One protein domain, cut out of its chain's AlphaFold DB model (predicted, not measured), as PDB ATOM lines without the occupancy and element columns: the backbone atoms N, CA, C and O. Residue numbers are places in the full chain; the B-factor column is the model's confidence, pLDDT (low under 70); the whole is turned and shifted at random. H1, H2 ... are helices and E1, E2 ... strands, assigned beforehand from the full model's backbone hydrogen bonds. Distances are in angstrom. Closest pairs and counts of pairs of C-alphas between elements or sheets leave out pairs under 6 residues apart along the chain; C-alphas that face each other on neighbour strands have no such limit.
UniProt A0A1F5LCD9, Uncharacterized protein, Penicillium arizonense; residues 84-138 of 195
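Overview. This is residues 84 to 138 of the 195 residues of an uncharacterized protein of Penicillium arizonense (UniProt A0A1F5LCD9). The model is an open, flat V: one arm is the long helix H3, and the other is a short two-stranded ladder, E1 beside E2, leading to a small head with the short helices H1 and H2. Residues 84 to 90 trail away near the corner of the V, and residues 126 to 138 of H3 stick out. The 55 printed residues hold three named helices and two named strands in the order E1, H1, H2, E2, H3; the sheet E1 - E2 is antiparallel and the class is mostly helix. The whole is only just extended, close to loose, with a radius of gyration of the C-alphas of 15.5 A and spans of 43 by 33 by 13 A.

Arrangement. E1, residues 91 to 93, and E2, residues 115 to 117, are antiparallel neighbours at 160 degrees; N 91 and O 117 are 2.8 A apart and N 115 and O 93 2.8 A, within hydrogen-bond range. H1, residues 95 to 98, and H2, residues 101 to 108, are close but not clearly touching; their closest C-alphas, of Ser 96 and Ala 104, are 5.4 A apart. H1 and E2 are only just apart, at 8.1 A. H3, residues 119 to 138, is apart from H1 and H2; its closest C-alpha to E1 is Gly 119, 7.1 A from that of Leu 91. In H2 and H3 every O i to N i+4 pair is within hydrogen-bond range; H1 is too short for one, and its 1 O i to N i+3 pair is within range.

Along the chain. E1 begins at C-alpha 91 (159.855, 168.091, 148.926) and spans 6.3 A, H1 5.6 A, H2 10.3 A and E2 6.5 A. H3 spans 28.2 A, to C-alpha 138 (135.958, 149.306, 153.753).

Size, cuts and confidence. The farthest C-alphas, of Asp 110 and Gly 138, are 43.8 A apart. The printed part has no cut and no long link. The pLDDT is under 70 at residues 84 to 89, 108, 110, and 137 to 138.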
ATOM      1  N   ASN A  84     153.714 173.348 135.723       49.56
ATOM      2  CA  ASN A  84     154.995 172.972 135.174       49.56
ATOM      3  C   ASN A  84     155.573 171.937 136.125       49.56
ATOM      4  O   ASN A  84     155.616 172.158 137.337       49.56
ATOM      5  N   ALA A  85     156.007 170.805 135.575       53.22
ATOM      6  CA  ALA A  85     156.919 169.917 136.264       53.22
ATOM      7  C   ALA A  85     158.161 170.749 136.587       53.22
ATOM      8  O   ALA A  85     159.024 170.963 135.745       53.22
ATOM      9  N   VAL A  86     158.176 171.356 137.767       51.75
ATOM     10  CA  VAL A  86     159.325 172.122 138.196       51.75
ATOM     11  C   VAL A  86     160.411 171.075 138.433       51.75
ATOM     12  O   VAL A  86     160.238 170.186 139.270       51.75
ATOM     13  N   ASP A  87     161.536 171.198 137.728       58.31
ATOM     14  CA  ASP A  87     162.776 170.431 137.948       58.31
ATOM     15  C   ASP A  87     163.408 170.731 139.329       58.31
ATOM     16  O   ASP A  87     164.601 170.550 139.561       58.31
ATOM     17  N   HIS A  88     162.624 171.234 140.282       56.97
ATOM     18  CA  HIS A  88     162.999 171.248 141.679       56.97
ATOM     19  C   HIS A  88     162.938 169.806 142.214       56.97
ATOM     20  O   HIS A  88     162.043 169.045 141.831       56.97
ATOM     21  N   PRO A  89     163.837 169.408 143.129       61.84
ATOM     22  CA  PRO A  89     163.925 168.042 143.656       61.84
ATOM     23  C   PRO A  89     162.732 167.610 144.544       61.84
ATOM     24  O   PRO A  89     162.844 166.686 145.345       61.84
ATOM     25  N   GLY A  90     161.566 168.238 144.380       72.81
ATOM     26  CA  GLY A  90     160.350 167.989 145.134       72.81
ATOM     27  C   GLY A  90     160.445 168.499 146.571       72.81
ATOM     28  O   GLY A  90     160.969 169.583 146.824       72.81
ATOM     29  N   LEU A  91     159.887 167.745 147.513       80.69
ATOM     30  CA  LEU A  91     159.855 168.091 148.926       80.69
ATOM     31  C   LEU A  91     161.211 167.779 149.571       80.69
ATOM     32  O   LEU A  91     161.631 166.623 149.604       80.69
ATOM     33  N   ARG A  92     161.874 168.806 150.109       86.50
ATOM     34  CA  ARG A  92     163.072 168.648 150.940       86.50
ATOM     35  C   ARG A  92     162.668 168.638 152.405       86.50
ATOM     36  O   ARG A  92     162.115 169.623 152.890       86.50
ATOM     37  N   LEU A  93     162.954 167.543 153.092       85.31
ATOM     38  CA  LEU A  93     162.687 167.372 154.515       85.31
ATOM     39  C   LEU A  93     163.999 167.171 155.257       85.31
ATOM     40  O   LEU A  93     164.822 166.360 154.836       85.31
ATOM     41  N   ARG A  94     164.162 167.848 156.393       85.12
ATOM     42  CA  ARG A  94     165.207 167.516 157.362       85.12
ATOM     43  C   ARG A  94     164.586 166.901 158.595       85.12
ATOM     44  O   ARG A  94     163.516 167.315 159.043       85.12
ATOM     45  N   LEU A  95     165.260 165.922 159.180       79.06
ATOM     46  CA  LEU A  95     164.778 165.287 160.407       79.06
ATOM     47  C   LEU A  95     164.829 166.267 161.588       79.06
ATOM     48  O   LEU A  95     163.999 166.189 162.501       79.06
ATOM     49  N   SER A  96     165.728 167.254 161.530       81.44
ATOM     50  CA  SER A  96     165.734 168.395 162.446       81.44
ATOM     51  C   SER A  96     164.444 169.213 162.433       81.44
ATOM     52  O   SER A  96     164.092 169.781 163.461       81.44
ATOM     53  N   ASP A  97     163.724 169.286 161.310       85.62
ATOM     54  CA  ASP A  97     162.521 170.126 161.200       85.62
ATOM     55  C   ASP A  97     161.352 169.568 162.028       85.62
ATOM     56  O   ASP A  97     160.445 170.303 162.418       85.62
ATOM     57  N   PHE A  98     161.402 168.273 162.350       85.19
ATOM     58  CA  PHE A  98     160.390 167.562 163.134       85.19
ATOM     59  C   PHE A  98     160.844 167.246 164.563       85.19
ATOM     60  O   PHE A  98     160.128 166.574 165.308       85.19
ATOM     61  N   THR A  99     162.036 167.695 164.962       80.81
ATOM     62  CA  THR A  99     162.603 167.416 166.286       80.81
ATOM     63  C   THR A  99     163.159 168.683 166.934       80.81
ATOM     64  O   THR A  99     163.383 169.706 166.295       80.81
ATOM     65  N   TYR A 100     163.348 168.667 168.255       81.44
ATOM     66  CA  TYR A 100     163.943 169.809 168.950       81.44
ATOM     67  C   TYR A 100     165.437 169.918 168.615       81.44
ATOM     68  O   TYR A 100     166.149 168.915 168.656       81.44
ATOM     69  N   LYS A 101     165.929 171.131 168.328       77.94
ATOM     70  CA  LYS A 101     167.283 171.373 167.784       77.94
ATOM     71  C   LYS A 101     168.411 170.741 168.608       77.94
ATOM     72  O   LYS A 101     169.317 170.143 168.036       77.94
ATOM     73  N   GLU A 102     168.338 170.808 169.937       79.38
ATOM     74  CA  GLU A 102     169.356 170.210 170.818       79.38
ATOM     75  C   GLU A 102     169.320 168.673 170.791       79.38
ATOM     76  O   GLU A 102     170.354 168.020 170.919       79.38
ATOM     77  N   LEU A 103     168.139 168.076 170.584       76.94
ATOM     78  CA  LEU A 103     168.003 166.630 170.415       76.94
ATOM     79  C   LEU A 103     168.474 166.188 169.033       76.94
ATOM     80  O   LEU A 103     169.151 165.169 168.948       76.94
ATOM     81  N   ALA A 104     168.171 166.950 167.979       74.44
ATOM     82  CA  ALA A 104     168.657 166.676 166.630       74.44
ATOM     83  C   ALA A 104     170.194 166.629 166.604       74.44
ATOM     84  O   ALA A 104     170.774 165.630 166.192       74.44
ATOM     85  N   GLN A 105     170.855 167.640 167.176       74.06
ATOM     86  CA  GLN A 105     172.319 167.699 167.243       74.06
ATOM     87  C   GLN A 105     172.922 166.593 168.120       74.06
ATOM     88  O   GLN A 105     173.920 165.985 167.743       74.06
ATOM     89  N   LYS A 106     172.311 166.286 169.273       78.75
ATOM     90  CA  LYS A 106     172.827 165.264 170.200       78.75
ATOM     91  C   LYS A 106     172.655 163.833 169.686       78.75
ATOM     92  O   LYS A 106     173.477 162.980 170.007       78.75
ATOM     93  N   LYS A 107     171.559 163.544 168.976       77.06
ATOM     94  CA  LYS A 107     171.219 162.183 168.527       77.06
ATOM     95  C   LYS A 107     171.625 161.892 167.089       77.06
ATOM     96  O   LYS A 107     171.928 160.740 166.812       77.06
ATOM     97  N   MET A 108     171.574 162.882 166.199       67.38
ATOM     98  CA  MET A 108     171.849 162.685 164.773       67.38
ATOM     99  C   MET A 108     173.177 163.289 164.324       67.38
ATOM    100  O   MET A 108     173.713 162.840 163.320       67.38
ATOM    101  N   GLY A 109     173.765 164.223 165.080       72.44
ATOM    102  CA  GLY A 109     175.073 164.786 164.743       72.44
ATOM    103  C   GLY A 109     175.103 165.350 163.319       72.44
ATOM    104  O   GLY A 109     174.341 166.264 163.013       72.44
ATOM    105  N   ASP A 110     175.975 164.787 162.476       67.25
ATOM    106  CA  ASP A 110     176.172 165.143 161.058       67.25
ATOM    107  C   ASP A 110     175.273 164.343 160.090       67.25
ATOM    108  O   ASP A 110     175.254 164.590 158.891       67.25
ATOM    109  N   GLU A 111     174.485 163.386 160.591       73.12
ATOM    110  CA  GLU A 111     173.581 162.575 159.760       73.12
ATOM    111  C   GLU A 111     172.204 163.213 159.543       73.12
ATOM    112  O   GLU A 111     171.298 162.564 159.016       73.12
ATOM    113  N   ASP A 112     172.027 164.488 159.904       73.75
ATOM    114  CA  ASP A 112     170.849 165.279 159.528       73.75
ATOM    115  C   ASP A 112     170.881 165.588 158.022       73.75
ATOM    116  O   ASP A 112     171.112 166.708 157.569       73.75
ATOM    117  N   THR A 113     170.706 164.522 157.247       75.69
ATOM    118  CA  THR A 113     170.784 164.502 155.796       75.69
ATOM    119  C   THR A 113     169.462 164.989 155.231       75.69
ATOM    120  O   THR A 113     168.385 164.592 155.685       75.69
ATOM    121  N   ASP A 114     169.541 165.826 154.202       82.69
ATOM    122  CA  ASP A 114     168.366 166.245 153.453       82.69
ATOM    123  C   ASP A 114     167.702 165.031 152.782       82.69
ATOM    124  O   ASP A 114     168.296 164.344 151.946       82.69
ATOM    125  N   ILE A 115     166.437 164.791 153.117       85.06
ATOM    126  CA  ILE A 115     165.592 163.813 152.439       85.06
ATOM    127  C   ILE A 115     164.891 164.534 151.292       85.06
ATOM    128  O   ILE A 115     164.072 165.428 151.514       85.06
ATOM    129  N   TYR A 116     165.197 164.125 150.063       85.94
ATOM    130  CA  TYR A 116     164.567 164.644 148.854       85.94
ATOM    131  C   TYR A 116     163.488 163.676 148.374       85.94
ATOM    132  O   TYR A 116     163.774 162.524 148.049       85.94
ATOM    133  N   ILE A 117     162.244 164.144 148.325       85.12
ATOM    134  CA  ILE A 117     161.106 163.381 147.813       85.12
ATOM    135  C   ILE A 117     160.625 164.065 146.542       85.12
ATOM    136  O   ILE A 117     160.021 165.133 146.606       85.12
ATOM    137  N   SER A 118     160.845 163.436 145.387       86.19
ATOM    138  CA  SER A 118     160.331 163.961 144.118       86.19
ATOM    139  C   SER A 118     158.802 164.085 144.138       86.19
ATOM    140  O   SER A 118     158.113 163.331 144.829       86.19
ATOM    141  N   GLY A 119     158.244 164.996 143.334       80.69
ATOM    142  CA  GLY A 119     156.786 165.156 143.236       80.69
ATOM    143  C   GLY A 119     156.069 163.856 142.847       80.69
ATOM    144  O   GLY A 119     155.037 163.525 143.419       80.69
ATOM    145  N   ILE A 120     156.671 163.064 141.953       80.75
ATOM    146  CA  ILE A 120     156.128 161.768 141.518       80.75
ATOM    147  C   ILE A 120     156.071 160.776 142.687       80.75
ATOM    148  O   ILE A 120     155.044 160.136 142.899       80.75
ATOM    149  N   GLN A 121     157.150 160.665 143.470       85.06
ATOM    150  CA  GLN A 121     157.170 159.797 144.652       85.06
ATOM    151  C   GLN A 121     156.168 160.264 145.707       85.06
ATOM    152  O   GLN A 121     155.498 159.436 146.320       85.06
ATOM    153  N   LEU A 122     156.026 161.577 145.900       85.81
ATOM    154  CA  LEU A 122     155.048 162.125 146.833       85.81
ATOM    155  C   LEU A 122     153.620 161.738 146.434       85.81
ATOM    156  O   LEU A 122     152.881 161.233 147.276       85.81
ATOM    157  N   CYS A 123     153.251 161.905 145.160       84.44
ATOM    158  CA  CYS A 123     151.945 161.478 144.656       84.44
ATOM    159  C   CYS A 123     151.712 159.978 144.893       84.44
ATOM    160  O   CYS A 123     150.678 159.606 145.436       84.44
ATOM    161  N   GLN A 124     152.705 159.130 144.606       88.62
ATOM    162  CA  GLN A 124     152.611 157.687 144.868       88.62
ATOM    163  C   GLN A 124     152.393 157.363 146.354       88.62
ATOM    164  O   GLN A 124     151.628 156.453 146.682       88.62
ATOM    165  N   TYR A 125     153.048 158.088 147.267       90.12
ATOM    166  CA  TYR A 125     152.841 157.905 148.705       90.12
ATOM    167  C   TYR A 125     151.445 158.330 149.152       90.12
ATOM    168  O   TYR A 125     150.846 157.623 149.964       90.12
ATOM    169  N   LEU A 126     150.933 159.449 148.631       88.69
ATOM    170  CA  LEU A 126     149.580 159.924 148.926       88.69
ATOM    171  C   LEU A 126     148.539 158.921 148.427       88.69
ATOM    172  O   LEU A 126     147.730 158.453 149.224       88.69
ATOM    173  N   ASP A 127     148.655 158.471 147.177       88.81
ATOM    174  CA  ASP A 127     147.775 157.445 146.615       88.81
ATOM    175  C   ASP A 127     147.822 156.159 147.453       88.81
ATOM    176  O   ASP A 127     146.794 155.558 147.771       88.81
ATOM    177  N   ALA A 128     149.014 155.711 147.857       92.00
ATOM    178  CA  ALA A 128     149.162 154.525 148.697       92.00
ATOM    179  C   ALA A 128     148.560 154.711 150.102       92.00
ATOM    180  O   ALA A 128     148.039 153.748 150.672       92.00
ATOM    181  N   ALA A 129     148.643 155.912 150.678       87.56
ATOM    182  CA  ALA A 129     148.064 156.232 151.977       87.56
ATOM    183  C   ALA A 129     146.532 156.279 151.911       87.56
ATOM    184  O   ALA A 129     145.877 155.614 152.716       87.56
ATOM    185  N   ASP A 130     145.972 156.958 150.913       88.31
ATOM    186  CA  ASP A 130     144.526 157.042 150.694       88.31
ATOM    187  C   ASP A 130     143.933 155.651 150.455       88.31
ATOM    188  O   ASP A 130     142.970 155.252 151.110       88.31
ATOM    189  N   ASN A 131     144.594 154.829 149.635       86.56
ATOM    190  CA  ASN A 131     144.189 153.440 149.423       86.56
ATOM    191  C   ASN A 131     144.232 152.592 150.710       86.56
ATOM    192  O   ASN A 131     143.426 151.673 150.868       86.56
ATOM    193  N   LYS A 132     145.153 152.865 151.647       84.44
ATOM    194  CA  LYS A 132     145.183 152.187 152.958       84.44
ATOM    195  C   LYS A 132     144.028 152.636 153.851       84.44
ATOM    196  O   LYS A 132     143.450 151.797 154.540       84.44
ATOM    197  N   VAL A 133     143.683 153.923 153.832       80.31
ATOM    198  CA  VAL A 133     142.549 154.475 154.586       80.31
ATOM    199  C   VAL A 133     141.232 153.907 154.062       80.31
ATOM    200  O   VAL A 133     140.437 153.402 154.853       80.31
ATOM    201  N   GLU A 134     141.038 153.896 152.745       73.12
ATOM    202  CA  GLU A 134     139.849 153.323 152.106       73.12
ATOM    203  C   GLU A 134     139.702 151.829 152.407       73.12
ATOM    204  O   GLU A 134     138.611 151.369 152.735       73.12
ATOM    205  N   ARG A 135     140.794 151.053 152.404       72.75
ATOM    206  CA  ARG A 135     140.751 149.638 152.816       72.75
ATOM    207  C   ARG A 135     140.391 149.472 154.293       72.75
ATOM    208  O   ARG A 135     139.539 148.648 154.615       72.75
ATOM    209  N   ALA A 136     140.972 150.279 155.182       70.25
ATOM    210  CA  ALA A 136     140.665 150.234 156.613       70.25
ATOM    211  C   ALA A 136     139.217 150.662 156.929       70.25
ATOM    212  O   ALA A 136     138.612 150.174 157.888       70.25
ATOM    213  N   LEU A 137     138.641 151.565 156.131       58.94
ATOM    214  CA  LEU A 137     137.240 151.978 156.229       58.94
ATOM    215  C   LEU A 137     136.290 150.972 155.562       58.94
ATOM    216  O   LEU A 137     135.219 150.707 156.104       58.94
ATOM    217  N   GLY A 138     136.696 150.361 154.450       58.72
ATOM    218  CA  GLY A 138     135.958 149.306 153.753       58.72
ATOM    219  C   GLY A 138     135.864 148.001 154.551       58.72
ATOM    220  O   GLY A 138     134.827 147.341 154.525       58.72
TER     221      GLY A 138